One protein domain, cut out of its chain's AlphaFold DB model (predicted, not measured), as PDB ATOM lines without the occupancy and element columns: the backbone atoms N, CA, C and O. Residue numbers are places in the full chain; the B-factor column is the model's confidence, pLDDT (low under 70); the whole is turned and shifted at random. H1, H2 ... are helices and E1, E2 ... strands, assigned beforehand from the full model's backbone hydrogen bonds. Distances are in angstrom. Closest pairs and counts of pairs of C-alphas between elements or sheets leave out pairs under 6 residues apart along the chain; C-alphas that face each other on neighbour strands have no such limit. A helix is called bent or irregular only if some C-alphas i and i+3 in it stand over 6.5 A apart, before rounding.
ATOM      1  N   LEU A 493     -10.809   6.421  54.570       61.72
ATOM      2  CA  LEU A 493     -12.038   7.197  54.362       61.72
ATOM      3  C   LEU A 493     -12.961   6.617  53.287       61.72
ATOM      4  O   LEU A 493     -14.155   6.905  53.306       61.72
ATOM      5  N   LYS A 494     -12.457   5.784  52.366       66.31
ATOM      6  CA  LYS A 494     -13.303   5.147  51.346       66.31
ATOM      7  C   LYS A 494     -14.443   4.321  51.972       66.31
ATOM      8  O   LYS A 494     -15.551   4.328  51.441       66.31
ATOM      9  N   ALA A 495     -14.223   3.740  53.155       67.88
ATOM     10  CA  ALA A 495     -15.247   3.015  53.910       67.88
ATOM     11  C   ALA A 495     -16.443   3.895  54.343       67.88
ATOM     12  O   ALA A 495     -17.536   3.377  54.567       67.88
ATOM     13  N   ILE A 496     -16.278   5.225  54.429       69.44
ATOM     14  CA  ILE A 496     -17.367   6.155  54.782       69.44
ATOM     15  C   ILE A 496     -18.433   6.181  53.682       69.44
ATOM     16  O   ILE A 496     -19.628   6.194  53.989       69.44
ATOM     17  N   GLY A 497     -18.018   6.157  52.411       70.88
ATOM     18  CA  GLY A 497     -18.929   6.126  51.261       70.88
ATOM     19  C   GLY A 497     -19.693   4.805  51.133       70.88
ATOM     20  O   GLY A 497     -20.843   4.802  50.699       70.88
ATOM     21  N   ASP A 498     -19.096   3.701  51.586       79.00
ATOM     22  CA  ASP A 498     -19.666   2.357  51.454       79.00
ATOM     23  C   ASP A 498     -20.983   2.188  52.242       79.00
ATOM     24  O   ASP A 498     -21.891   1.497  51.786       79.00
ATOM     25  N   GLY A 499     -21.150   2.878  53.379       75.62
ATOM     26  CA  GLY A 499     -22.415   2.870  54.129       75.62
ATOM     27  C   GLY A 499     -23.590   3.498  53.372       75.62
ATOM     28  O   GLY A 499     -24.712   2.993  53.430       75.62
ATOM     29  N   ARG A 500     -23.333   4.563  52.600       79.81
ATOM     30  CA  ARG A 500     -24.349   5.184  51.734       79.81
ATOM     31  C   ARG A 500     -24.727   4.267  50.576       79.81
ATOM     32  O   ARG A 500     -25.912   4.118  50.304       79.81
ATOM     33  N   LEU A 501     -23.742   3.616  49.959       83.44
ATOM     34  CA  LEU A 501     -23.984   2.637  48.896       83.44
ATOM     35  C   LEU A 501     -24.833   1.460  49.401       83.44
ATOM     36  O   LEU A 501     -25.806   1.101  48.747       83.44
ATOM     37  N   ALA A 502     -24.541   0.930  50.596       85.19
ATOM     38  CA  ALA A 502     -25.348  -0.123  51.221       85.19
ATOM     39  C   ALA A 502     -26.803   0.321  51.493       85.19
ATOM     40  O   ALA A 502     -27.734  -0.476  51.410       85.19
ATOM     41  N   MET A 503     -27.022   1.601  51.820       85.75
ATOM     42  CA  MET A 503     -28.370   2.148  52.008       85.75
ATOM     43  C   MET A 503     -29.130   2.282  50.681       85.75
ATOM     44  O   MET A 503     -30.316   1.961  50.608       85.75
ATOM     45  N   GLU A 504     -28.463   2.773  49.635       85.25
ATOM     46  CA  GLU A 504     -29.036   2.882  48.287       85.25
ATOM     47  C   GLU A 504     -29.407   1.508  47.724       85.25
ATOM     48  O   GLU A 504     -30.465   1.350  47.118       85.25
ATOM     49  N   GLU A 505     -28.583   0.501  47.993       86.00
ATOM     50  CA  GLU A 505     -28.828  -0.890  47.633       86.00
ATOM     51  C   GLU A 505     -30.093  -1.454  48.298       86.00
ATOM     52  O   GLU A 505     -30.975  -1.959  47.600       86.00
ATOM     53  N   LEU A 506     -30.238  -1.281  49.618       88.75
ATOM     54  CA  LEU A 506     -31.444  -1.684  50.349       88.75
ATOM     55  C   LEU A 506     -32.700  -1.013  49.765       88.75
ATOM     56  O   LEU A 506     -33.750  -1.646  49.623       88.75
ATOM     57  N   LEU A 507     -32.604   0.268  49.390       87.81
ATOM     58  CA  LEU A 507     -33.707   0.972  48.741       87.81
ATOM     59  C   LEU A 507     -34.006   0.398  47.350       87.81
ATOM     60  O   LEU A 507     -35.183   0.232  47.027       87.81
ATOM     61  N   LEU A 508     -32.996   0.103  46.527       86.31
ATOM     62  CA  LEU A 508     -33.176  -0.504  45.202       86.31
ATOM     63  C   LEU A 508     -33.825  -1.889  45.299       86.31
ATOM     64  O   LEU A 508     -34.792  -2.152  44.588       86.31
ATOM     65  N   ARG A 509     -33.391  -2.724  46.250       87.50
ATOM     66  CA  ARG A 509     -34.022  -4.016  46.565       87.50
ATOM     67  C   ARG A 509     -35.490  -3.869  46.931       87.50
ATOM     68  O   ARG A 509     -36.324  -4.647  46.467       87.50
ATOM     69  N   GLY A 510     -35.808  -2.839  47.716       83.94
ATOM     70  CA  GLY A 510     -37.184  -2.465  48.019       83.94
ATOM     71  C   GLY A 510     -37.986  -2.206  46.750       83.94
ATOM     72  O   GLY A 510     -39.042  -2.801  46.570       83.94
ATOM     73  N   ALA A 511     -37.460  -1.394  45.831       83.06
ATOM     74  CA  ALA A 511     -38.130  -1.106  44.564       83.06
ATOM     75  C   ALA A 511     -38.323  -2.350  43.683       83.06
ATOM     76  O   ALA A 511     -39.410  -2.530  43.133       83.06
ATOM     77  N   ASP A 512     -37.311  -3.213  43.578       81.31
ATOM     78  CA  ASP A 512     -37.387  -4.443  42.785       81.31
ATOM     79  C   ASP A 512     -38.476  -5.384  43.313       81.31
ATOM     80  O   ASP A 512     -39.246  -5.943  42.522       81.31
ATOM     81  N   ASN A 513     -38.600  -5.499  44.641       81.50
ATOM     82  CA  ASN A 513     -39.633  -6.311  45.278       81.50
ATOM     83  C   ASN A 513     -41.054  -5.843  44.888       81.50
ATOM     84  O   ASN A 513     -41.915  -6.647  44.516       81.50
ATOM     85  N   LEU A 514     -41.288  -4.527  44.846       79.94
ATOM     86  CA  LEU A 514     -42.604  -3.961  44.516       79.94
ATOM     87  C   LEU A 514     -43.108  -4.359  43.121       79.94
ATOM     88  O   LEU A 514     -44.316  -4.523  42.928       79.94
ATOM     89  N   THR A 515     -42.208  -4.579  42.157       71.94
ATOM     90  CA  THR A 515     -42.588  -4.932  40.777       71.94
ATOM     91  C   THR A 515     -43.301  -6.289  40.663       71.94
ATOM     92  O   THR A 515     -43.973  -6.551  39.659       71.94
ATOM     93  N   GLY A 516     -43.172  -7.157  41.675       70.56
ATOM     94  CA  GLY A 516     -43.801  -8.480  41.730       70.56
ATOM     95  C   GLY A 516     -45.198  -8.501  42.363       70.56
ATOM     96  O   GLY A 516     -45.967  -9.429  42.112       70.56
ATOM     97  N   ILE A 517     -45.558  -7.484  43.147       76.06
ATOM     98  CA  ILE A 517     -46.780  -7.474  43.971       76.06
ATOM     99  C   ILE A 517     -48.042  -7.399  43.101       76.06
ATOM    100  O   ILE A 517     -48.962  -8.206  43.247       76.06
ATOM    101  N   MET A 518     -48.049  -6.507  42.107       72.75
ATOM    102  CA  MET A 518     -49.187  -6.279  41.195       72.75
ATOM    103  C   MET A 518     -49.441  -7.441  40.212       72.75
ATOM    104  O   MET A 518     -50.348  -7.388  39.378       72.75
ATOM    105  N   ARG A 519     -48.606  -8.486  40.244       70.25
ATOM    106  CA  ARG A 519     -48.797  -9.727  39.476       70.25
ATOM    107  C   ARG A 519     -49.594 -10.767  40.251       70.25
ATOM    108  O   ARG A 519     -50.369 -11.491  39.642       70.25
ATOM    109  N   LYS A 520     -49.389 -10.852  41.567       67.94
ATOM    110  CA  LYS A 520     -49.946 -11.926  42.405       67.94
ATOM    111  C   LYS A 520     -51.399 -11.667  42.810       67.94
ATOM    112  O   LYS A 520     -52.144 -12.617  43.010       67.94
ATOM    113  N   ASN A 521     -51.803 -10.398  42.880       66.75
ATOM    114  CA  ASN A 521     -53.104  -9.980  43.407       66.75
ATOM    115  C   ASN A 521     -53.973  -9.347  42.313       66.75
ATOM    116  O   ASN A 521     -54.169  -8.135  42.294       66.75
ATOM    117  N   GLN A 522     -54.459 -10.177  41.385       65.06
ATOM    118  CA  GLN A 522     -55.384  -9.768  40.321       65.06
ATOM    119  C   GLN A 522     -56.789 -10.338  40.544       65.06
ATOM    120  O   GLN A 522     -57.301 -11.118  39.741       65.06
ATOM    121  N   VAL A 523     -57.383 -10.015  41.690       69.56
ATOM    122  CA  VAL A 523     -58.736 -10.450  42.053       69.56
ATOM    123  C   VAL A 523     -59.613  -9.214  42.173       69.56
ATOM    124  O   VAL A 523     -59.206  -8.238  42.803       69.56
ATOM    125  N   ASP A 524     -60.800  -9.256  41.569       76.19
ATOM    126  CA  ASP A 524     -61.748  -8.143  41.604       76.19
ATOM    127  C   ASP A 524     -62.140  -7.783  43.046       76.19
ATOM    128  O   ASP A 524     -62.511  -8.646  43.846       76.19
ATOM    129  N   GLY A 525     -62.078  -6.488  43.370       79.12
ATOM    130  CA  GLY A 525     -62.352  -5.964  44.709       79.12
ATOM    131  C   GLY A 525     -61.094  -5.635  45.519       79.12
ATOM    132  O   GLY A 525     -60.041  -5.324  44.964       79.12
ATOM    133  N   TYR A 526     -61.239  -5.620  46.847       86.50
ATOM    134  CA  TYR A 526     -60.172  -5.262  47.786       86.50
ATOM    135  C   TYR A 526     -59.452  -6.509  48.287       86.50
ATOM    136  O   TYR A 526     -60.067  -7.366  48.920       86.50
ATOM    137  N   VAL A 527     -58.139  -6.571  48.072       88.69
ATOM    138  CA  VAL A 527     -57.302  -7.665  48.573       88.69
ATOM    139  C   VAL A 527     -56.156  -7.090  49.403       88.69
ATOM    140  O   VAL A 527     -55.277  -6.423  48.849       88.69
ATOM    141  N   PRO A 528     -56.141  -7.297  50.732       89.69
ATOM    142  CA  PRO A 528     -54.983  -6.958  51.541       89.69
ATOM    143  C   PRO A 528     -53.828  -7.908  51.221       89.69
ATOM    144  O   PRO A 528     -54.033  -9.097  50.973       89.69
ATOM    145  N   PHE A 529     -52.605  -7.397  51.272       88.62
ATOM    146  CA  PHE A 529     -51.410  -8.211  51.111       88.62
ATOM    147  C   PHE A 529     -50.303  -7.778  52.066       88.62
ATOM    148  O   PHE A 529     -50.217  -6.621  52.486       88.62
ATOM    149  N   ALA A 530     -49.428  -8.732  52.353       89.94
ATOM    150  CA  ALA A 530     -48.146  -8.512  52.991       89.94
ATOM    151  C   ALA A 530     -47.095  -9.291  52.198       89.94
ATOM    152  O   ALA A 530     -47.296 -10.464  51.883       89.94
ATOM    153  N   ASP A 531     -46.000  -8.626  51.861       89.44
ATOM    154  CA  ASP A 531     -44.839  -9.217  51.217       89.44
ATOM    155  C   ASP A 531     -43.628  -9.060  52.140       89.44
ATOM    156  O   ASP A 531     -43.418  -8.001  52.741       89.44
ATOM    157  N   PHE A 532     -42.874 -10.145  52.281       89.50
ATOM    158  CA  PHE A 532     -41.669 -10.209  53.090       89.50
ATOM    159  C   PHE A 532     -40.521 -10.709  52.221       89.50
ATOM    160  O   PHE A 532     -40.586 -11.803  51.658       89.50
ATOM    161  N   TYR A 533     -39.449  -9.929  52.172       88.75
ATOM    162  CA  TYR A 533     -38.198 -10.291  51.530       88.75
ATOM    163  C   TYR A 533     -37.103 -10.392  52.585       88.75
ATOM    164  O   TYR A 533     -36.925  -9.481  53.389       88.75
ATOM    165  N   ALA A 534     -36.356 -11.491  52.543       90.12
ATOM    166  CA  ALA A 534     -35.091 -11.644  53.239       90.12
ATOM    167  C   ALA A 534     -34.035 -12.063  52.219       90.12
ATOM    168  O   ALA A 534     -34.254 -12.995  51.441       90.12
ATOM    169  N   GLY A 535     -32.902 -11.373  52.221       88.38
ATOM    170  CA  GLY A 535     -31.846 -11.578  51.244       88.38
ATOM    171  C   GLY A 535     -30.460 -11.404  51.836       88.38
ATOM    172  O   GLY A 535     -30.268 -10.755  52.863       88.38
ATOM    173  N   HIS A 536     -29.486 -11.995  51.154       88.44
ATOM    174  CA  HIS A 536     -28.078 -11.713  51.370       88.44
ATOM    175  C   HIS A 536     -27.498 -11.125  50.094       88.44
ATOM    176  O   HIS A 536     -27.773 -11.607  48.990       88.44
ATOM    177  N   SER A 537     -26.671 -10.105  50.254       85.25
ATOM    178  CA  SER A 537     -26.175  -9.313  49.153       85.25
ATOM    179  C   SER A 537     -24.666  -9.084  49.288       85.25
ATOM    180  O   SER A 537     -24.107  -9.002  50.387       85.25
ATOM    181  N   LYS A 538     -23.970  -9.058  48.147       87.56
ATOM    182  CA  LYS A 538     -22.531  -8.792  48.080       87.56
ATOM    183  C   LYS A 538     -22.236  -7.890  46.891       87.56
ATOM    184  O   LYS A 538     -22.425  -8.299  45.749       87.56
ATOM    185  N   TYR A 539     -21.693  -6.711  47.169       80.19
ATOM    186  CA  TYR A 539     -21.378  -5.691  46.172       80.19
ATOM    187  C   TYR A 539     -19.890  -5.387  46.186       80.19
ATOM    188  O   TYR A 539     -19.247  -5.375  47.235       80.19
ATOM    189  N   THR A 540     -19.321  -5.188  44.997       78.62
ATOM    190  CA  THR A 540     -17.892  -4.902  44.832       78.62
ATOM    191  C   THR A 540     -17.724  -3.625  44.017       78.62
ATOM    192  O   THR A 540     -17.972  -3.628  42.817       78.62
ATOM    193  N   ASN A 541     -17.298  -2.538  44.664       64.69
ATOM    194  CA  ASN A 541     -16.993  -1.244  44.031       64.69
ATOM    195  C   ASN A 541     -15.579  -0.770  44.423       64.69
ATOM    196  O   ASN A 541     -15.362   0.263  45.062       64.69
ATOM    197  N   GLY A 542     -14.596  -1.646  44.210       68.75
ATOM    198  CA  GLY A 542     -13.257  -1.522  44.796       68.75
ATOM    199  C   GLY A 542     -13.217  -1.588  46.336       68.75
ATOM    200  O   GLY A 542     -12.132  -1.517  46.897       68.75
ATOM    201  N   SER A 543     -14.369  -1.683  47.000       71.50
ATOM    202  CA  SER A 543     -14.601  -2.157  48.369       71.50
ATOM    203  C   SER A 543     -15.571  -3.336  48.277       71.50
ATOM    204  O   SER A 543     -16.407  -3.351  47.369       71.50
ATOM    205  N   THR A 544     -15.492  -4.308  49.187       83.88
ATOM    206  CA  THR A 544     -16.495  -5.379  49.293       83.88
ATOM    207  C   THR A 544     -17.508  -5.023  50.373       83.88
ATOM    208  O   THR A 544     -17.157  -4.958  51.546       83.88
ATOM    209  N   ILE A 545     -18.768  -4.845  49.991       84.38
ATOM    210  CA  ILE A 545     -19.895  -4.624  50.901       84.38
ATOM    211  C   ILE A 545     -20.685  -5.929  50.971       84.38
ATOM    212  O   ILE A 545     -20.981  -6.527  49.936       84.38
ATOM    213  N   ARG A 546     -20.987  -6.406  52.179       88.25
ATOM    214  CA  ARG A 546     -21.869  -7.556  52.411       88.25
ATOM    215  C   ARG A 546     -23.002  -7.114  53.311       88.25
ATOM    216  O   ARG A 546     -22.712  -6.604  54.393       88.25
ATOM    217  N   ALA A 547     -24.239  -7.340  52.895       87.50
ATOM    218  CA  ALA A 547     -25.403  -6.949  53.669       87.50
ATOM    219  C   ALA A 547     -26.402  -8.101  53.802       87.50
ATOM    220  O   ALA A 547     -26.560  -8.927  52.899       87.50
ATOM    221  N   ASN A 548     -27.048  -8.181  54.962       90.38
ATOM    222  CA  ASN A 548     -28.263  -8.967  55.132       90.38
ATOM    223  C   ASN A 548     -29.430  -7.992  55.132       90.38
ATOM    224  O   ASN A 548     -29.389  -6.971  55.816       90.38
ATOM    225  N   GLU A 549     -30.443  -8.279  54.333       91.00
ATOM    226  CA  GLU A 549     -31.498  -7.336  53.994       91.00
ATOM    227  C   GLU A 549     -32.847  -7.944  54.331       91.00
ATOM    228  O   GLU A 549     -33.111  -9.102  54.004       91.00
ATOM    229  N   TYR A 550     -33.716  -7.142  54.930       92.56
ATOM    230  CA  TYR A 550     -35.068  -7.538  55.277       92.56
ATOM    231  C   TYR A 550     -36.018  -6.409  54.906       92.56
ATOM    232  O   TYR A 550     -35.812  -5.263  55.303       92.56
ATOM    233  N   ILE A 551     -37.047  -6.715  54.122       92.81
ATOM    234  CA  ILE A 551     -37.995  -5.723  53.619       92.81
ATOM    235  C   ILE A 551     -39.402  -6.258  53.805       92.81
ATOM    236  O   ILE A 551     -39.703  -7.389  53.427       92.81
ATOM    237  N   ILE A 552     -40.267  -5.425  54.369       92.56
ATOM    238  CA  ILE A 552     -41.681  -5.709  54.562       92.56
ATOM    239  C   ILE A 552     -42.485  -4.653  53.826       92.56
ATOM    240  O   ILE A 552     -42.338  -3.459  54.090       92.56
ATOM    241  N   THR A 553     -43.367  -5.103  52.942       92.31
ATOM    242  CA  THR A 553     -44.329  -4.244  52.254       92.31
ATOM    243  C   THR A 553     -45.734  -4.713  52.586       92.31
ATOM    244  O   THR A 553     -46.042  -5.894  52.454       92.31
ATOM    245  N   MET A 554     -46.610  -3.799  52.985       93.06
ATOM    246  CA  MET A 554     -48.023  -4.094  53.223       93.06
ATOM    247  C   MET A 554     -48.889  -3.120  52.442       93.06
ATOM    248  O   MET A 554     -48.524  -1.958  52.260       93.06
ATOM    249  N   GLY A 555     -50.051  -3.571  51.995       92.00
ATOM    250  CA  GLY A 555     -50.969  -2.715  51.262       92.00
ATOM    251  C   GLY A 555     -52.294  -3.392  50.972       92.00
ATOM    252  O   GLY A 555     -52.558  -4.514  51.403       92.00
ATOM    253  N   VAL A 556     -53.134  -2.686  50.227       91.50
ATOM    254  CA  VAL A 556     -54.412  -3.206  49.739       91.50
ATOM    255  C   VAL A 556     -54.453  -2.975  48.241       91.50
ATOM    256  O   VAL A 556     -54.353  -1.833  47.804       91.50
ATOM    257  N   THR A 557     -54.590  -4.033  47.446       90.56
ATOM    258  CA  THR A 557     -54.864  -3.889  46.014       90.56
ATOM    259  C   THR A 557     -56.359  -3.699  45.806       90.56
ATOM    260  O   THR A 557     -57.165  -4.425  46.387       90.56
ATOM    261  N   TYR A 558     -56.726  -2.753  44.954       88.75
ATOM    262  CA  TYR A 558     -58.079  -2.577  44.453       88.75
ATOM    263  C   TYR A 558     -58.064  -2.771  42.941       88.75
ATOM    264  O   TYR A 558     -57.435  -1.989  42.221       88.75
ATOM    265  N   GLN A 559     -58.739  -3.820  42.473       86.00
ATOM    266  CA  GLN A 559     -58.924  -4.079  41.051       86.00
ATOM    267  C   GLN A 559     -60.341  -3.702  40.625       86.00
ATOM    268  O   GLN A 559     -61.323  -4.144  41.227       86.00
ATOM    269  N   LYS A 560     -60.430  -2.903  39.559       84.38
ATOM    270  CA  LYS A 560     -61.672  -2.606  38.850       84.38
ATOM    271  C   LYS A 560     -61.416  -2.620  37.347       84.38
ATOM    272  O   LYS A 560     -60.573  -1.873  36.845       84.38
ATOM    273  N   ASP A 561     -62.172  -3.450  36.639       85.25
ATOM    274  CA  ASP A 561     -62.034  -3.678  35.202       85.25
ATOM    275  C   ASP A 561     -60.594  -4.086  34.835       85.25
ATOM    276  O   ASP A 561     -60.135  -5.181  35.143       85.25
ATOM    277  N   ARG A 562     -59.856  -3.189  34.180       85.62
ATOM    278  CA  ARG A 562     -58.486  -3.405  33.691       85.62
ATOM    279  C   ARG A 562     -57.423  -2.694  34.516       85.62
ATOM    280  O   ARG A 562     -56.243  -2.779  34.178       85.62
ATOM    281  N   TRP A 563     -57.835  -1.973  35.555       86.75
ATOM    282  CA  TRP A 563     -56.967  -1.180  36.415       86.75
ATOM    283  C   TRP A 563     -56.822  -1.841  37.782       86.75
ATOM    284  O   TRP A 563     -57.811  -2.183  38.428       86.75
ATOM    285  N   VAL A 564     -55.581  -1.953  38.243       89.81
ATOM    286  CA  VAL A 564     -55.230  -2.360  39.605       89.81
ATOM    287  C   VAL A 564     -54.442  -1.227  40.237       89.81
ATOM    288  O   VAL A 564     -53.465  -0.763  39.655       89.81
ATOM    289  N   ILE A 565     -54.841  -0.785  41.426       91.44
ATOM    290  CA  ILE A 565     -54.138   0.250  42.192       91.44
ATOM    291  C   ILE A 565     -53.852  -0.292  43.589       91.44
ATOM    292  O   ILE A 565     -54.695  -0.977  44.163       91.44
ATOM    293  N   ALA A 566     -52.684   0.017  44.148       91.81
ATOM    294  CA  ALA A 566     -52.314  -0.412  45.490       91.81
ATOM    295  C   ALA A 566     -51.571   0.691  46.258       91.81
ATOM    296  O   ALA A 566     -50.391   0.927  45.982       91.81
ATOM    297  N   PRO A 567     -52.214   1.381  47.218       92.94
ATOM    298  CA  PRO A 567     -51.480   2.111  48.243       92.94
ATOM    299  C   PRO A 567     -50.696   1.129  49.119       92.94
ATOM    300  O   PRO A 567     -51.218   0.084  49.522       92.94
ATOM    301  N   ILE A 568     -49.446   1.476  49.413       94.56
ATOM    302  CA  ILE A 568     -48.520   0.634  50.166       94.56
ATOM    303  C   ILE A 568     -47.814   1.408  51.271       94.56
ATOM    304  O   ILE A 568     -47.583   2.613  51.163       94.56
ATOM    305  N   ILE A 569     -47.417   0.671  52.300       94.31
ATOM    306  CA  ILE A 569     -46.408   1.063  53.276       94.31
ATOM    307  C   ILE A 569     -45.236   0.088  53.172       94.31
ATOM    308  O   ILE A 569     -45.437  -1.114  52.986       94.31
ATOM    309  N   GLU A 570     -44.015   0.601  53.278       92.81
ATOM    310  CA  GLU A 570     -42.787  -0.193  53.221       92.81
ATOM    311  C   GLU A 570     -41.890   0.106  54.424       92.81
ATOM    312  O   GLU A 570     -41.770   1.253  54.862       92.81
ATOM    313  N   TYR A 571     -41.264  -0.939  54.959       92.88
ATOM    314  CA  TYR A 571     -40.256  -0.866  56.010       92.88
ATOM    315  C   TYR A 571     -39.125  -1.834  55.678       92.88
ATOM    316  O   TYR A 571     -39.366  -3.027  55.506       92.88
ATOM    317  N   GLY A 572     -37.898  -1.332  55.595       91.56
ATOM    318  CA  GLY A 572     -36.722  -2.153  55.333       91.56
ATOM    319  C   GLY A 572     -35.641  -1.918  56.369       91.56
ATOM    320  O   GLY A 572     -35.450  -0.787  56.811       91.56
ATOM    321  N   TRP A 573     -34.917  -2.970  56.736       92.44
ATOM    322  CA  TRP A 573     -33.714  -2.879  57.552       92.44
ATOM    323  C   TRP A 573     -32.615  -3.791  57.018       92.44
ATOM    324  O   TRP A 573     -32.879  -4.802  56.365       92.44
ATOM    325  N   SER A 574     -31.367  -3.419  57.279       90.50
ATOM    326  CA  SER A 574     -30.208  -4.197  56.870       90.50
ATOM    327  C   SER A 574     -29.017  -3.973  57.790       90.50
ATOM    328  O   SER A 574     -28.713  -2.834  58.143       90.50
ATOM    329  N   ASP A 575     -28.331  -5.056  58.139       89.12
ATOM    330  CA  ASP A 575     -26.984  -5.009  58.698       89.12
ATOM    331  C   ASP A 575     -25.955  -5.188  57.581       89.12
ATOM    332  O   ASP A 575     -26.086  -6.080  56.739       89.12
ATOM    333  N   TYR A 576     -24.921  -4.344  57.566       83.81
ATOM    334  CA  TYR A 576     -23.868  -4.412  56.558       83.81
ATOM    335  C   TYR A 576     -22.466  -4.386  57.164       83.81
ATOM    336  O   TYR A 576     -22.199  -3.794  58.214       83.81
ATOM    337  N   LYS A 577     -21.543  -5.039  56.457       84.06
ATOM    338  CA  LYS A 577     -20.105  -5.067  56.738       84.06
ATOM    339  C   LYS A 577     -19.344  -4.674  55.482       84.06
ATOM    340  O   LYS A 577     -19.665  -5.149  54.392       84.06
ATOM    341  N   THR A 578     -18.327  -3.841  55.641       79.38
ATOM    342  CA  THR A 578     -17.488  -3.361  54.541       79.38
ATOM    343  C   THR A 578     -16.051  -3.822  54.745       79.38
ATOM    344  O   THR A 578     -15.549  -3.849  55.870       79.38
ATOM    345  N   ASP A 579     -15.410  -4.210  53.650       76.94
ATOM    346  CA  ASP A 579     -13.995  -4.562  53.582       76.94
ATOM    347  C   ASP A 579     -13.359  -3.761  52.444       76.94
ATOM    348  O   ASP A 579     -13.582  -4.033  51.258       76.94
ATOM    349  N   THR A 580     -12.640  -2.705  52.812       68.31
ATOM    350  CA  THR A 580     -12.126  -1.703  51.881       68.31
ATOM    351  C   THR A 580     -10.607  -1.848  51.779       68.31
ATOM    352  O   THR A 580      -9.896  -1.386  52.675       68.31
ATOM    353  N   PRO A 581     -10.074  -2.498  50.728       62.28
ATOM    354  CA  PRO A 581      -8.637  -2.656  50.569       62.28
ATOM    355  C   PRO A 581      -7.969  -1.302  50.318       62.28
ATOM    356  O   PRO A 581      -8.444  -0.489  49.522       62.28
ATOM    357  N   TYR A 582      -6.833  -1.082  50.974       59.69
ATOM    358  CA  TYR A 582      -5.939   0.023  50.681       59.69
ATOM    359  C   TYR A 582      -4.481  -0.443  50.682       59.69
ATOM    360  O   TYR A 582      -3.829  -0.540  51.719       59.69
ATOM    361  N   GLY A 583      -3.935  -0.644  49.485       53.78
ATOM    362  CA  GLY A 583      -2.562  -1.097  49.270       53.78
ATOM    363  C   GLY A 583      -2.361  -2.596  49.233       53.78
ATOM    364  O   GLY A 583      -3.321  -3.364  49.234       53.78
ATOM    365  N   ASN A 584      -1.089  -2.995  49.205       41.72
ATOM    366  CA  ASN A 584      -0.699  -4.396  49.192       41.72
ATOM    367  C   ASN A 584      -0.974  -5.002  50.574       41.72
ATOM    368  O   ASN A 584      -0.234  -4.779  51.523       41.72
ATOM    369  N   HIS A 585      -2.074  -5.755  50.667       47.66
ATOM    370  CA  HIS A 585      -2.478  -6.592  51.807       47.66
ATOM    371  C   HIS A 585      -3.097  -5.907  53.043       47.66
ATOM    372  O   HIS A 585      -3.335  -6.586  54.039       47.66
ATOM    373  N   LEU A 586      -3.445  -4.616  52.987       47.12
ATOM    374  CA  LEU A 586      -4.154  -3.925  54.078       47.12
ATOM    375  C   LEU A 586      -5.609  -3.630  53.695       47.12
ATOM    376  O   LEU A 586      -5.887  -3.223  52.566       47.12
ATOM    377  N   SER A 587      -6.545  -3.791  54.635       53.31
ATOM    378  CA  SER A 587      -7.945  -3.408  54.440       53.31
ATOM    379  C   SER A 587      -8.558  -2.753  55.678       53.31
ATOM    380  O   SER A 587      -8.210  -3.079  56.810       53.31
ATOM    381  N   SER A 588      -9.438  -1.777  55.446       63.34
ATOM    382  CA  SER A 588     -10.216  -1.081  56.473       63.34
ATOM    383  C   SER A 588     -11.591  -1.721  56.589       63.34
ATOM    384  O   SER A 588     -12.257  -1.941  55.571       63.34
ATOM    385  N   ARG A 589     -12.033  -2.005  57.817       73.88
ATOM    386  CA  ARG A 589     -13.338  -2.606  58.086       73.88
ATOM    387  C   ARG A 589     -14.322  -1.579  58.635       73.88
ATOM    388  O   ARG A 589     -14.028  -0.786  59.534       73.88
ATOM    389  N   GLY A 590     -15.535  -1.633  58.107       65.06
ATOM    390  CA  GLY A 590     -16.680  -0.862  58.576       65.06
ATOM    391  C   GLY A 590     -17.868  -1.772  58.850       65.06
ATOM    392  O   GLY A 590     -17.989  -2.865  58.292       65.06
ATOM    393  N   SER A 591     -18.754  -1.329  59.732       78.25
ATOM    394  CA  SER A 591     -20.031  -1.993  59.986       78.25
ATOM    395  C   SER A 591     -21.114  -0.959  60.237       78.25
ATOM    396  O   SER A 591     -20.825   0.130  60.734       78.25
ATOM    397  N   GLY A 592     -22.355  -1.290  59.930       81.94
ATOM    398  CA  GLY A 592     -23.451  -0.382  60.207       81.94
ATOM    399  C   GLY A 592     -24.819  -0.998  60.007       81.94
ATOM    400  O   GLY A 592     -24.950  -2.116  59.510       81.94
ATOM    401  N   ASP A 593     -25.815  -0.206  60.386       86.44
ATOM    402  CA  ASP A 593     -27.226  -0.548  60.290       86.44
ATOM    403  C   ASP A 593     -27.929   0.464  59.382       86.44
ATOM    404  O   ASP A 593     -27.805   1.685  59.543       86.44
ATOM    405  N   ASN A 594     -28.699  -0.062  58.444       86.69
ATOM    406  CA  ASN A 594     -29.556   0.670  57.531       86.69
ATOM    407  C   ASN A 594     -31.009   0.404  57.881       86.69
ATOM    408  O   ASN A 594     -31.388  -0.730  58.160       86.69
ATOM    409  N   TYR A 595     -31.843   1.435  57.815       91.12
ATOM    410  CA  TYR A 595     -33.284   1.241  57.788       91.12
ATOM    411  C   TYR A 595     -33.984   2.346  57.015       91.12
ATOM    412  O   TYR A 595     -33.539   3.496  56.984       91.12
ATOM    413  N   TYR A 596     -35.116   2.016  56.413       91.69
ATOM    414  CA  TYR A 596     -36.004   2.988  55.801       91.69
ATOM    415  C   TYR A 596     -37.458   2.657  56.091       91.69
ATOM    416  O   TYR A 596     -37.818   1.519  56.386       91.69
ATOM    417  N   TYR A 597     -38.295   3.677  55.986       92.38
ATOM    418  CA  TYR A 597     -39.738   3.524  55.980       92.38
ATOM    419  C   TYR A 597     -40.345   4.506  54.991       92.38
ATOM    420  O   TYR A 597     -39.842   5.624  54.823       92.38
ATOM    421  N   GLY A 598     -41.434   4.107  54.355       91.19
ATOM    422  CA  GLY A 598     -42.080   4.932  53.353       91.19
ATOM    423  C   GLY A 598     -43.481   4.479  53.016       91.19
ATOM    424  O   GLY A 598     -44.007   3.500  53.545       91.19
ATOM    425  N   LEU A 599     -44.081   5.254  52.131       94.38
ATOM    426  CA  LEU A 599     -45.401   5.039  51.576       94.38
ATOM    427  C   LEU A 599     -45.322   5.165  50.060       94.38
ATOM    428  O   LEU A 599     -44.508   5.916  49.520       94.38
ATOM    429  N   GLY A 600     -46.162   4.419  49.364       91.81
ATOM    430  CA  GLY A 600     -46.142   4.374  47.913       91.81
ATOM    431  C   GLY A 600     -47.506   4.092  47.319       91.81
ATOM    432  O   GLY A 600     -48.464   3.763  48.016       91.81
ATOM    433  N   LEU A 601     -47.572   4.231  46.004       92.69
ATOM    434  CA  LEU A 601     -48.737   3.930  45.198       92.69
ATOM    435  C   LEU A 601     -48.274   3.150  43.975       92.69
ATOM    436  O   LEU A 601     -47.496   3.658  43.168       92.69
ATOM    437  N   LEU A 602     -48.761   1.922  43.848       91.38
ATOM    438  CA  LEU A 602     -48.551   1.070  42.684       91.38
ATOM    439  C   LEU A 602     -49.793   1.112  41.796       91.38
ATOM    440  O   LEU A 602     -50.917   1.208  42.289       91.38
ATOM    441  N   SER A 603     -49.598   1.008  40.489       89.69
ATOM    442  CA  SER A 603     -50.660   0.951  39.492       89.69
ATOM    443  C   SER A 603     -50.294  -0.027  38.382       89.69
ATOM    444  O   SER A 603     -49.143  -0.104  37.953       89.69
ATOM    445  N   ARG A 604     -51.278  -0.782  37.901       89.81
ATOM    446  CA  ARG A 604     -51.140  -1.658  36.741       89.81
ATOM    447  C   ARG A 604     -52.375  -1.561  35.861       89.81
ATOM    448  O   ARG A 604     -53.496  -1.633  36.355       89.81
ATOM    449  N   TYR A 605     -52.154  -1.467  34.557       88.44
ATOM    450  CA  TYR A 605     -53.196  -1.491  33.544       88.44
ATOM    451  C   TYR A 605     -52.984  -2.656  32.574       88.44
ATOM    452  O   TYR A 605     -51.920  -2.770  31.962       88.44
ATOM    453  N   ASN A 606     -53.993  -3.517  32.437       87.56
ATOM    454  CA  ASN A 606     -53.975  -4.678  31.546       87.56
ATOM    455  C   ASN A 606     -54.803  -4.389  30.278       87.56
ATOM    456  O   ASN A 606     -55.981  -4.052  30.354       87.56
ATOM    457  N   PHE A 607     -54.208  -4.537  29.100       85.88
ATOM    458  CA  PHE A 607     -54.857  -4.332  27.804       85.88
ATOM    459  C   PHE A 607     -55.470  -5.646  27.282       85.88
ATOM    460  O   PHE A 607     -55.016  -6.736  27.619       85.88
ATOM    461  N   GLU A 608     -56.482  -5.557  26.409       81.75
ATOM    462  CA  GLU A 608     -57.207  -6.728  25.857       81.75
ATOM    463  C   GLU A 608     -56.319  -7.700  25.089       81.75
ATOM    464  O   GLU A 608     -56.572  -8.898  25.048       81.75
ATOM    465  N   ASN A 609     -55.279  -7.171  24.458       80.19
ATOM    466  CA  ASN A 609     -54.386  -7.929  23.602       80.19
ATOM    467  C   ASN A 609     -53.322  -8.710  24.385       80.19
ATOM    468  O   ASN A 609     -52.435  -9.262  23.746       80.19
ATOM    469  N   GLY A 610     -53.371  -8.734  25.723       74.25
ATOM    470  CA  GLY A 610     -52.374  -9.383  26.583       74.25
ATOM    471  C   GLY A 610     -51.210  -8.476  26.995       74.25
ATOM    472  O   GLY A 610     -50.347  -8.900  27.759       74.25
ATOM    473  N   PHE A 611     -51.165  -7.225  26.530       84.00
ATOM    474  CA  PHE A 611     -50.168  -6.249  26.972       84.00
ATOM    475  C   PHE A 611     -50.502  -5.708  28.367       84.00
ATOM    476  O   PHE A 611     -51.672  -5.608  28.732       84.00
ATOM    477  N   TYR A 612     -49.501  -5.306  29.145       85.31
ATOM    478  CA  TYR A 612     -49.716  -4.569  30.388       85.31
ATOM    479  C   TYR A 612     -48.656  -3.495  30.620       85.31
ATOM    480  O   TYR A 612     -47.505  -3.602  30.189       85.31
ATOM    481  N   LEU A 613     -49.076  -2.469  31.353       86.06
ATOM    482  CA  LEU A 613     -48.244  -1.392  31.869       86.06
ATOM    483  C   LEU A 613     -48.325  -1.423  33.394       86.06
ATOM    484  O   LEU A 613     -49.419  -1.311  33.943       86.06
ATOM    485  N   ASP A 614     -47.190  -1.560  34.072       86.88
ATOM    486  CA  ASP A 614     -47.088  -1.406  35.522       86.88
ATOM    487  C   ASP A 614     -46.192  -0.224  35.873       86.88
ATOM    488  O   ASP A 614     -45.226   0.080  35.178       86.88
ATOM    489  N   GLY A 615     -46.527   0.469  36.949       86.75
ATOM    490  CA  GLY A 615     -45.682   1.515  37.480       86.75
ATOM    491  C   GLY A 615     -46.033   1.834  38.915       86.75
ATOM    492  O   GLY A 615     -47.107   1.500  39.412       86.75
ATOM    493  N   GLY A 616     -45.123   2.505  39.596       88.81
ATOM    494  CA  GLY A 616     -45.342   2.874  40.978       88.81
ATOM    495  C   GLY A 616     -44.434   3.998  41.408       88.81
ATOM    496  O   GLY A 616     -43.322   4.135  40.904       88.81
ATOM    497  N   ILE A 617     -44.923   4.790  42.351       90.44
ATOM    498  CA  ILE A 617     -44.164   5.842  43.017       90.44
ATOM    499  C   ILE A 617     -44.088   5.538  44.507       90.44
ATOM    500  O   ILE A 617     -45.022   4.986  45.086       90.44
ATOM    501  N   ARG A 618     -42.977   5.901  45.136       90.06
ATOM    502  CA  ARG A 618     -42.750   5.720  46.569       90.06
ATOM    503  C   ARG A 618     -41.963   6.888  47.134       90.06
ATOM    504  O   ARG A 618     -41.130   7.473  46.442       90.06
ATOM    505  N   TYR A 619     -42.233   7.220  48.387       91.19
ATOM    506  CA  TYR A 619     -41.589   8.306  49.109       91.19
ATOM    507  C   TYR A 619     -41.447   7.944  50.585       91.19
ATOM    508  O   TYR A 619     -42.368   7.396  51.194       91.19
ATOM    509  N   GLY A 620     -40.314   8.288  51.187       89.81
ATOM    510  CA  GLY A 620     -40.079   7.976  52.589       89.81
ATOM    511  C   GLY A 620     -38.806   8.581  53.155       89.81
ATOM    512  O   GLY A 620     -38.228   9.520  52.603       89.81
ATOM    513  N   ARG A 621     -38.368   8.038  54.292       88.31
ATOM    514  CA  ARG A 621     -37.116   8.411  54.955       88.31
ATOM    515  C   ARG A 621     -36.209   7.204  55.121       88.31
ATOM    516  O   ARG A 621     -36.635   6.168  55.624       88.31
ATOM    517  N   SER A 622     -34.947   7.386  54.753       86.81
ATOM    518  CA  SER A 622     -33.844   6.473  55.017       86.81
ATOM    519  C   SER A 622     -32.995   6.983  56.175       86.81
ATOM    520  O   SER A 622     -32.852   8.194  56.392       86.81
ATOM    521  N   ARG A 623     -32.429   6.052  56.938       83.19
ATOM    522  CA  ARG A 623     -31.442   6.318  57.976       83.19
ATOM    523  C   ARG A 623     -30.328   5.286  57.905       83.19
ATOM    524  O   ARG A 623     -30.583   4.088  57.921       83.19
ATOM    525  N   ASN A 624     -29.103   5.785  57.889       80.50
ATOM    526  CA  ASN A 624     -27.888   4.988  57.947       80.50
ATOM    527  C   ASN A 624     -27.132   5.335  59.232       80.50
ATOM    528  O   ASN A 624     -26.989   6.514  59.579       80.50
ATOM    529  N   LYS A 625     -26.664   4.306  59.938       77.69
ATOM    530  CA  LYS A 625     -25.732   4.423  61.055       77.69
ATOM    531  C   LYS A 625     -24.471   3.646  60.700       77.69
ATOM    532  O   LYS A 625     -24.524   2.430  60.567       77.69
ATOM    533  N   PHE A 626     -23.347   4.340  60.608       73.31
ATOM    534  CA  PHE A 626     -22.045   3.742  60.338       73.31
ATOM    535  C   PHE A 626     -21.163   3.787  61.583       73.31
ATOM    536  O   PHE A 626     -21.194   4.761  62.338       73.31
ATOM    537  N   ASN A 627     -20.355   2.745  61.767       61.97
ATOM    538  CA  ASN A 627     -19.334   2.660  62.798       61.97
ATOM    539  C   ASN A 627     -18.088   1.940  62.254       61.97
ATOM    540  O   ASN A 627     -18.198   0.894  61.606       61.97
ATOM    541  N   SER A 628     -16.896   2.448  62.553       56.12
ATOM    542  CA  SER A 628     -15.638   1.767  62.226       56.12
ATOM    543  C   SER A 628     -14.693   1.766  63.419       56.12
ATOM    544  O   SER A 628     -14.528   2.776  64.096       56.12
ATOM    545  N   LYS A 629     -14.064   0.610  63.660       54.84
ATOM    546  CA  LYS A 629     -13.006   0.438  64.666       54.84
ATOM    547  C   LYS A 629     -11.616   0.802  64.134       54.84
ATOM    548  O   LYS A 629     -10.714   1.040  64.928       54.84
ATOM    549  N   ASP A 630     -11.468   0.879  62.810       51.34
ATOM    550  CA  ASP A 630     -10.183   1.090  62.128       51.34
ATOM    551  C   ASP A 630      -9.941   2.569  61.765       51.34
ATOM    552  O   ASP A 630      -8.838   2.944  61.340       51.34
ATOM    553  N   LEU A 631     -10.976   3.397  61.952       52.19
ATOM    554  CA  LEU A 631     -10.979   4.857  61.909       52.19
ATOM    555  C   LEU A 631     -11.167   5.374  63.341       52.19
ATOM    556  O   LEU A 631     -12.282   5.689  63.756       52.19
ATOM    557  N   ALA A 632     -10.077   5.411  64.101       47.88
ATOM    558  CA  ALA A 632     -10.050   5.957  65.450       47.88
ATOM    559  C   ALA A 632      -9.031   7.094  65.527       47.88
ATOM    560  O   ALA A 632      -7.989   7.038  64.870       47.88
ATOM    561  N   HIS A 633      -9.321   8.114  66.330       41.09
ATOM    562  CA  HIS A 633      -8.324   9.127  66.656       41.09
ATOM    563  C   HIS A 633      -7.177   8.460  67.434       41.09
ATOM    564  O   HIS A 633      -7.420   7.785  68.439       41.09
ATOM    565  N   VAL A 634      -5.938   8.625  66.960       41.97
ATOM    566  CA  VAL A 634      -4.755   7.879  67.443       41.97
ATOM    567  C   VAL A 634      -4.519   8.074  68.950       41.97
ATOM    568  O   VAL A 634      -4.056   7.155  69.618       41.97
ATOM    569  N   VAL A 635      -4.920   9.227  69.499       39.19
ATOM    570  CA  VAL A 635      -4.692   9.596  70.908       39.19
ATOM    571  C   VAL A 635      -5.925   9.385  71.801       39.19
ATOM    572  O   VAL A 635      -5.799   8.862  72.903       39.19
ATOM    573  N   THR A 636      -7.137   9.723  71.342       39.91
ATOM    574  CA  THR A 636      -8.356   9.667  72.187       39.91
ATOM    575  C   THR A 636      -9.088   8.328  72.092       39.91
ATOM    576  O   THR A 636     -10.009   8.073  72.864       39.91
ATOM    577  N   LYS A 637      -8.693   7.458  71.148       40.47
ATOM    578  CA  LYS A 637      -9.386   6.204  70.791       40.47
ATOM    579  C   LYS A 637     -10.867   6.389  70.422       40.47
ATOM    580  O   LYS A 637     -11.603   5.404  70.351       40.47
ATOM    581  N   GLU A 638     -11.313   7.619  70.160       38.50
ATOM    582  CA  GLU A 638     -12.680   7.888  69.720       38.50
ATOM    583  C   GLU A 638     -12.910   7.319  68.319       38.50
ATOM    584  O   GLU A 638     -12.131   7.554  67.393       38.50
ATOM    585  N   LEU A 639     -13.984   6.538  68.189       48.12
ATOM    586  CA  LEU A 639     -14.358   5.829  66.970       48.12
ATOM    587  C   LEU A 639     -15.151   6.742  66.032       48.12
ATOM    588  O   LEU A 639     -16.090   7.417  66.460       48.12
ATOM    589  N   ALA A 640     -14.843   6.700  64.735       49.12
ATOM    590  CA  ALA A 640     -15.650   7.379  63.732       49.12
ATOM    591  C   ALA A 640     -17.031   6.709  63.621       49.12
ATOM    592  O   ALA A 640     -17.177   5.613  63.068       49.12
ATOM    593  N   SER A 641     -18.058   7.399  64.120       50.66
ATOM    594  CA  SER A 641     -19.457   7.023  63.936       50.66
ATOM    595  C   SER A 641     -20.236   8.175  63.313       50.66
ATOM    596  O   SER A 641     -20.028   9.338  63.654       50.66
ATOM    597  N   TYR A 642     -21.129   7.868  62.374       62.91
ATOM    598  CA  TYR A 642     -22.022   8.871  61.801       62.91
ATOM    599  C   TYR A 642     -23.442   8.335  61.677       62.91
ATOM    600  O   TYR A 642     -23.676   7.134  61.532       62.91
ATOM    601  N   LYS A 643     -24.402   9.260  61.722       68.50
ATOM    602  CA  LYS A 643     -25.817   8.989  61.488       68.50
ATOM    603  C   LYS A 643     -26.329   9.948  60.424       68.50
ATOM    604  O   LYS A 643     -26.344  11.153  60.645       68.50
ATOM    605  N   ILE A 644     -26.761   9.415  59.288       71.19
ATOM    606  CA  ILE A 644     -27.353  10.198  58.199       71.19
ATOM    607  C   ILE A 644     -28.833   9.850  58.103       71.19
ATOM    608  O   ILE A 644     -29.205   8.683  58.198       71.19
ATOM    609  N   SER A 645     -29.679  10.866  57.931       79.00
ATOM    610  CA  SER A 645     -31.100  10.703  57.630       79.00
ATOM    611  C   SER A 645     -31.417  11.490  56.367       79.00
ATOM    612  O   SER A 645     -31.227  12.702  56.363       79.00
ATOM    613  N   SER A 646     -31.946  10.825  55.345       82.56
ATOM    614  CA  SER A 646     -32.273  11.457  54.063       82.56
ATOM    615  C   SER A 646     -33.703  11.102  53.645       82.56
ATOM    616  O   SER A 646     -34.164   9.987  53.907       82.56
ATOM    617  N   PRO A 647     -34.466  12.026  53.037       82.25
ATOM    618  CA  PRO A 647     -35.675  11.650  52.324       82.25
ATOM    619  C   PRO A 647     -35.297  10.905  51.041       82.25
ATOM    620  O   PRO A 647     -34.331  11.268  50.369       82.25
ATOM    621  N   TYR A 648     -36.068   9.885  50.679       87.19
ATOM    622  CA  TYR A 648     -35.930   9.213  49.391       87.19
ATOM    623  C   TYR A 648     -37.238   9.281  48.618       87.19
ATOM    624  O   TYR A 648     -38.328   9.328  49.194       87.19
ATOM    625  N   TRP A 649     -37.114   9.246  47.300       87.31
ATOM    626  CA  TRP A 649     -38.223   8.983  46.405       87.31
ATOM    627  C   TRP A 649     -37.792   7.968  45.355       87.31
ATOM    628  O   TRP A 649     -36.617   7.860  44.999       87.31
ATOM    629  N   GLY A 650     -38.747   7.191  44.870       84.38
ATOM    630  CA  GLY A 650     -38.511   6.251  43.793       84.38
ATOM    631  C   GLY A 650     -39.712   6.161  42.878       84.38
ATOM    632  O   GLY A 650     -40.851   6.358  43.302       84.38
ATOM    633  N   ALA A 651     -39.442   5.855  41.621       85.50
ATOM    634  CA  ALA A 651     -40.445   5.565  40.622       85.50
ATOM    635  C   ALA A 651     -39.991   4.354  39.808       85.50
ATOM    636  O   ALA A 651     -38.809   4.221  39.500       85.50
ATOM    637  N   HIS A 652     -40.918   3.479  39.445       86.25
ATOM    638  CA  HIS A 652     -40.651   2.446  38.455       86.25
ATOM    639  C   HIS A 652     -41.737   2.424  37.395       86.25
ATOM    640  O   HIS A 652     -42.882   2.806  37.645       86.25
ATOM    641  N   LEU A 653     -41.349   1.967  36.211       84.69
ATOM    642  CA  LEU A 653     -42.223   1.770  35.070       84.69
ATOM    643  C   LEU A 653     -41.783   0.501  34.349       84.69
ATOM    644  O   LEU A 653     -40.616   0.379  33.966       84.69
ATOM    645  N   SER A 654     -42.704  -0.428  34.127       81.75
ATOM    646  CA  SER A 654     -42.434  -1.641  33.365       81.75
ATOM    647  C   SER A 654     -43.535  -1.942  32.357       81.75
ATOM    648  O   SER A 654     -44.711  -1.642  32.550       81.75
ATOM    649  N   LEU A 655     -43.120  -2.558  31.254       83.81
ATOM    650  CA  LEU A 655     -43.974  -2.954  30.140       83.81
ATOM    651  C   LEU A 655     -43.784  -4.450  29.886       83.81
ATOM    652  O   LEU A 655     -42.647  -4.942  29.807       83.81
ATOM    653  N   GLY A 656     -44.879  -5.183  29.714       81.56
ATOM    654  CA  GLY A 656     -44.815  -6.612  29.424       81.56
ATOM    655  C   GLY A 656     -46.033  -7.153  28.694       81.56
ATOM    656  O   GLY A 656     -46.976  -6.426  28.382       81.56
ATOM    657  N   TYR A 657     -45.969  -8.440  28.367       80.12
ATOM    658  CA  TYR A 657     -46.955  -9.136  27.554       80.12
ATOM    659  C   TYR A 657     -47.205 -10.540  28.106       80.12
ATOM    660  O   TYR A 657     -46.263 -11.289  28.351       80.12
ATOM    661  N   GLN A 658     -48.467 -10.903  28.300       78.19
ATOM    662  CA  GLN A 658     -48.894 -12.144  28.934       78.19
ATOM    663  C   GLN A 658     -49.531 -13.071  27.892       78.19
ATOM    664  O   GLN A 658     -50.526 -12.727  27.259       78.19
ATOM    665  N   ILE A 659     -48.942 -14.252  27.715       76.50
ATOM    666  CA  ILE A 659     -49.343 -15.268  26.738       76.50
ATOM    667  C   ILE A 659     -49.975 -16.435  27.497       76.50
ATOM    668  O   ILE A 659     -49.330 -17.045  28.347       76.50
ATOM    669  N   ALA A 660     -51.226 -16.783  27.198       68.31
ATOM    670  CA  ALA A 660     -51.846 -17.991  27.742       68.31
ATOM    671  C   ALA A 660     -51.297 -19.232  27.015       68.31
ATOM    672  O   ALA A 660     -51.454 -19.357  25.804       68.31
ATOM    673  N   VAL A 661     -50.635 -20.132  27.746       67.12
ATOM    674  CA  VAL A 661     -50.035 -21.370  27.208       67.12
ATOM    675  C   VAL A 661     -50.981 -22.568  27.398       67.12
ATOM    676  O   VAL A 661     -51.021 -23.458  26.556       67.12
ATOM    677  N   ALA A 662     -51.784 -22.567  28.471       70.06
ATOM    678  CA  ALA A 662     -52.883 -23.507  28.738       70.06
ATOM    679  C   ALA A 662     -53.883 -22.882  29.740       70.06
ATOM    680  O   ALA A 662     -53.583 -21.843  30.326       70.06
ATOM    681  N   GLU A 663     -55.032 -23.523  30.011       60.44
ATOM    682  CA  GLU A 663     -56.100 -22.992  30.898       60.44
ATOM    683  C   GLU A 663     -55.628 -22.555  32.302       60.44
ATOM    684  O   GLU A 663     -56.272 -21.725  32.939       60.44
ATOM    685  N   ARG A 664     -54.496 -23.081  32.792       56.62
ATOM    686  CA  ARG A 664     -53.883 -22.703  34.082       56.62
ATOM    687  C   ARG A 664     -52.405 -22.312  33.983       56.62
ATOM    688  O   ARG A 664     -51.713 -22.283  34.996       56.62
ATOM    689  N   GLN A 665     -51.899 -22.047  32.779       53.12
ATOM    690  CA  GLN A 665     -50.498 -21.687  32.559       53.12
ATOM    691  C   GLN A 665     -50.398 -20.438  31.694       53.12
ATOM    692  O   GLN A 665     -50.897 -20.400  30.569       53.12
ATOM    693  N   GLN A 666     -49.725 -19.419  32.215       67.38
ATOM    694  CA  GLN A 666     -49.487 -18.161  31.521       67.38
ATOM    695  C   GLN A 666     -47.986 -17.873  31.508       67.38
ATOM    696  O   GLN A 666     -47.319 -17.963  32.538       67.38
ATOM    697  N   LEU A 667     -47.463 -17.545  30.332       65.94
ATOM    698  CA  LEU A 667     -46.098 -17.095  30.110       65.94
ATOM    699  C   LEU A 667     -46.097 -15.566  30.034       65.94
ATOM    700  O   LEU A 667     -46.645 -14.986  29.103       65.94
ATOM    701  N   ASP A 668     -45.481 -14.911  31.012       68.81
ATOM    702  CA  ASP A 668     -45.313 -13.453  31.042       68.81
ATOM    703  C   ASP A 668     -43.924 -13.078  30.505       68.81
ATOM    704  O   ASP A 668     -42.900 -13.426  31.098       68.81
ATOM    705  N   VAL A 669     -43.893 -12.371  29.376       68.94
ATOM    706  CA  VAL A 669     -42.683 -11.848  28.739       68.94
ATOM    707  C   VAL A 669     -42.593 -10.345  29.003       68.94
ATOM    708  O   VAL A 669     -43.338  -9.545  28.433       68.94
ATOM    709  N   ARG A 670     -41.640  -9.932  29.847       64.81
ATOM    710  CA  ARG A 670     -41.378  -8.518  30.169       64.81
ATOM    711  C   ARG A 670     -40.241  -7.984  29.295       64.81
ATOM    712  O   ARG A 670     -39.146  -8.539  29.314       64.81
ATOM    713  N   LYS A 671     -40.496  -6.917  28.526       51.88
ATOM    714  CA  LYS A 671     -39.541  -6.384  27.527       51.88
ATOM    715  C   LYS A 671     -38.773  -5.142  28.006       51.88
ATOM    716  O   LYS A 671     -37.812  -4.741  27.360       51.88
ATOM    717  N   GLY A 672     -39.141  -4.571  29.155       59.72
ATOM    718  CA  GLY A 672     -38.364  -3.520  29.815       59.72
ATOM    719  C   GLY A 672     -38.967  -3.108  31.158       59.72
ATOM    720  O   GLY A 672     -40.183  -2.967  31.272       59.72
ATOM    721  N   SER A 673     -38.116  -2.934  32.168       65.69
ATOM    722  CA  SER A 673     -38.447  -2.307  33.450       65.69
ATOM    723  C   SER A 673     -37.367  -1.277  33.752       65.69
ATOM    724  O   SER A 673     -36.180  -1.573  33.613       65.69
ATOM    725  N   VAL A 674     -37.783  -0.064  34.098       71.62
ATOM    726  CA  VAL A 674     -36.894   1.015  34.526       71.62
ATOM    727  C   VAL A 674     -37.257   1.349  35.960       71.62
ATOM    728  O   VAL A 674     -38.398   1.711  36.247       71.62
ATOM    729  N   VAL A 675     -36.277   1.232  36.847       75.44
ATOM    730  CA  VAL A 675     -36.395   1.591  38.257       75.44
ATOM    731  C   VAL A 675     -35.490   2.787  38.508       75.44
ATOM    732  O   VAL A 675     -34.298   2.754  38.211       75.44
ATOM    733  N   TYR A 676     -36.062   3.852  39.056       77.81
ATOM    734  CA  TYR A 676     -35.342   5.035  39.492       77.81
ATOM    735  C   TYR A 676     -35.549   5.218  40.993       77.81
ATOM    736  O   TYR A 676     -36.676   5.209  41.484       77.81
ATOM    737  N   THR A 677     -34.461   5.385  41.734       76.00
ATOM    738  CA  THR A 677     -34.492   5.709  43.162       76.00
ATOM    739  C   THR A 677     -33.468   6.801  43.421       76.00
ATOM    740  O   THR A 677     -32.344   6.722  42.932       76.00
ATOM    741  N   SER A 678     -33.858   7.824  44.175       72.44
ATOM    742  CA  SER A 678     -32.990   8.937  44.540       72.44
ATOM    743  C   SER A 678     -33.178   9.297  46.010       72.44
ATOM    744  O   SER A 678     -34.302   9.448  46.495       72.44
ATOM    745  N   CYS A 679     -32.058   9.460  46.709       69.25
ATOM    746  CA  CYS A 679     -32.003  10.121  48.004       69.25
ATOM    747  C   CYS A 679     -31.770  11.620  47.773       69.25
ATOM    748  O   CYS A 679     -30.826  12.012  47.086       69.25
ATOM    749  N   LEU A 680     -32.629  12.461  48.341       55.56
ATOM    750  CA  LEU A 680     -32.439  13.909  48.339       55.56
ATOM    751  C   LEU A 680     -31.413  14.267  49.428       55.56
ATOM    752  O   LEU A 680     -31.436  13.670  50.506       55.56
TER     753      LEU A 680
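What this domain is: This is residues 493 to 680 of the 681 residues of the protein "Autotransporter domain-containing protein" of Ignatzschineria cameli (UniProt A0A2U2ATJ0). A long sheet of seven strands curls like part of a barrel round one long helix, H1, which runs inside the trough; the barrel is not closed, since the edge strands E1 and E7 are apart. The strands bend part of the way along, and the whole is a rod. The printed part has 188 residues, with one named helix and then seven named strands, in the order H1 E1 E2 E3 E4 E5 E6 E7. The sheet has that same strand order and is antiparallel throughout; the class is mostly strand. The whole is loose, with a radius of gyration of the C-alphas of 20.2 A, and spans 70 by 30 by 24 A.

How they stand to each other: Start with H1, residues 493 to 520, which is on one face of the sheet, two layers in all, and the sheet curls round it. H1 is irregular, but only just: C-alphas 515 and 518 are 6.7 A apart; 14 of its 24 O i to N i+4 pairs are within hydrogen-bond range. Next come E1, residues 525 to 540, and E2, residues 544 to 560, a hairpin with N 531 and O 553 at 2.8 A. E3, residues 563 to 581, is the next neighbour, with N 552 and O 571 at 2.8 A; its closest C-alphas to H1 are those of Thr 580 and Ala 495, 6.0 A. E4, residues 587 to 606, pairs with E3 through N 574 and O 594, 2.8 A, and its Asn 594 has its C-alpha 5.8 A from that of Met 503 in H1. E5, residues 611 to 632, follows with N 601 and O 617 at 2.8 A. E6, residues 639 to 662, has N 618 and O 650 at 2.8 A. E7, residues 665 to 679, has N 651 and O 676 at 2.8 A. The seven strands form a meander, each the antiparallel neighbour of the one before, and the sheet is twisted.

Where its parts are: Find C-alpha 493 at (-12.038, 7.197, 54.362); from there H1 runs 44.1 A to C-alpha 520. E1 begins at C-alpha 525, (-62.352, -5.964, 44.709). E6 is the longest strand, 24 residues and 61.7 A, and bends by 68 degrees at residue 659. E7 ends at C-alpha 679, (-32.003, 10.121, 48.004).

The domain as a whole: The C-alphas farthest apart are those of Val 635 and Glu 663, 72.8 A. The printed part has no cut. The link from E5 to E6 is short, and the other links are tight. Mean pLDDT of the printed part is 77.5; look for values under 70 at residues 580 to 588, 627 to 643 and 663 to 673, among others.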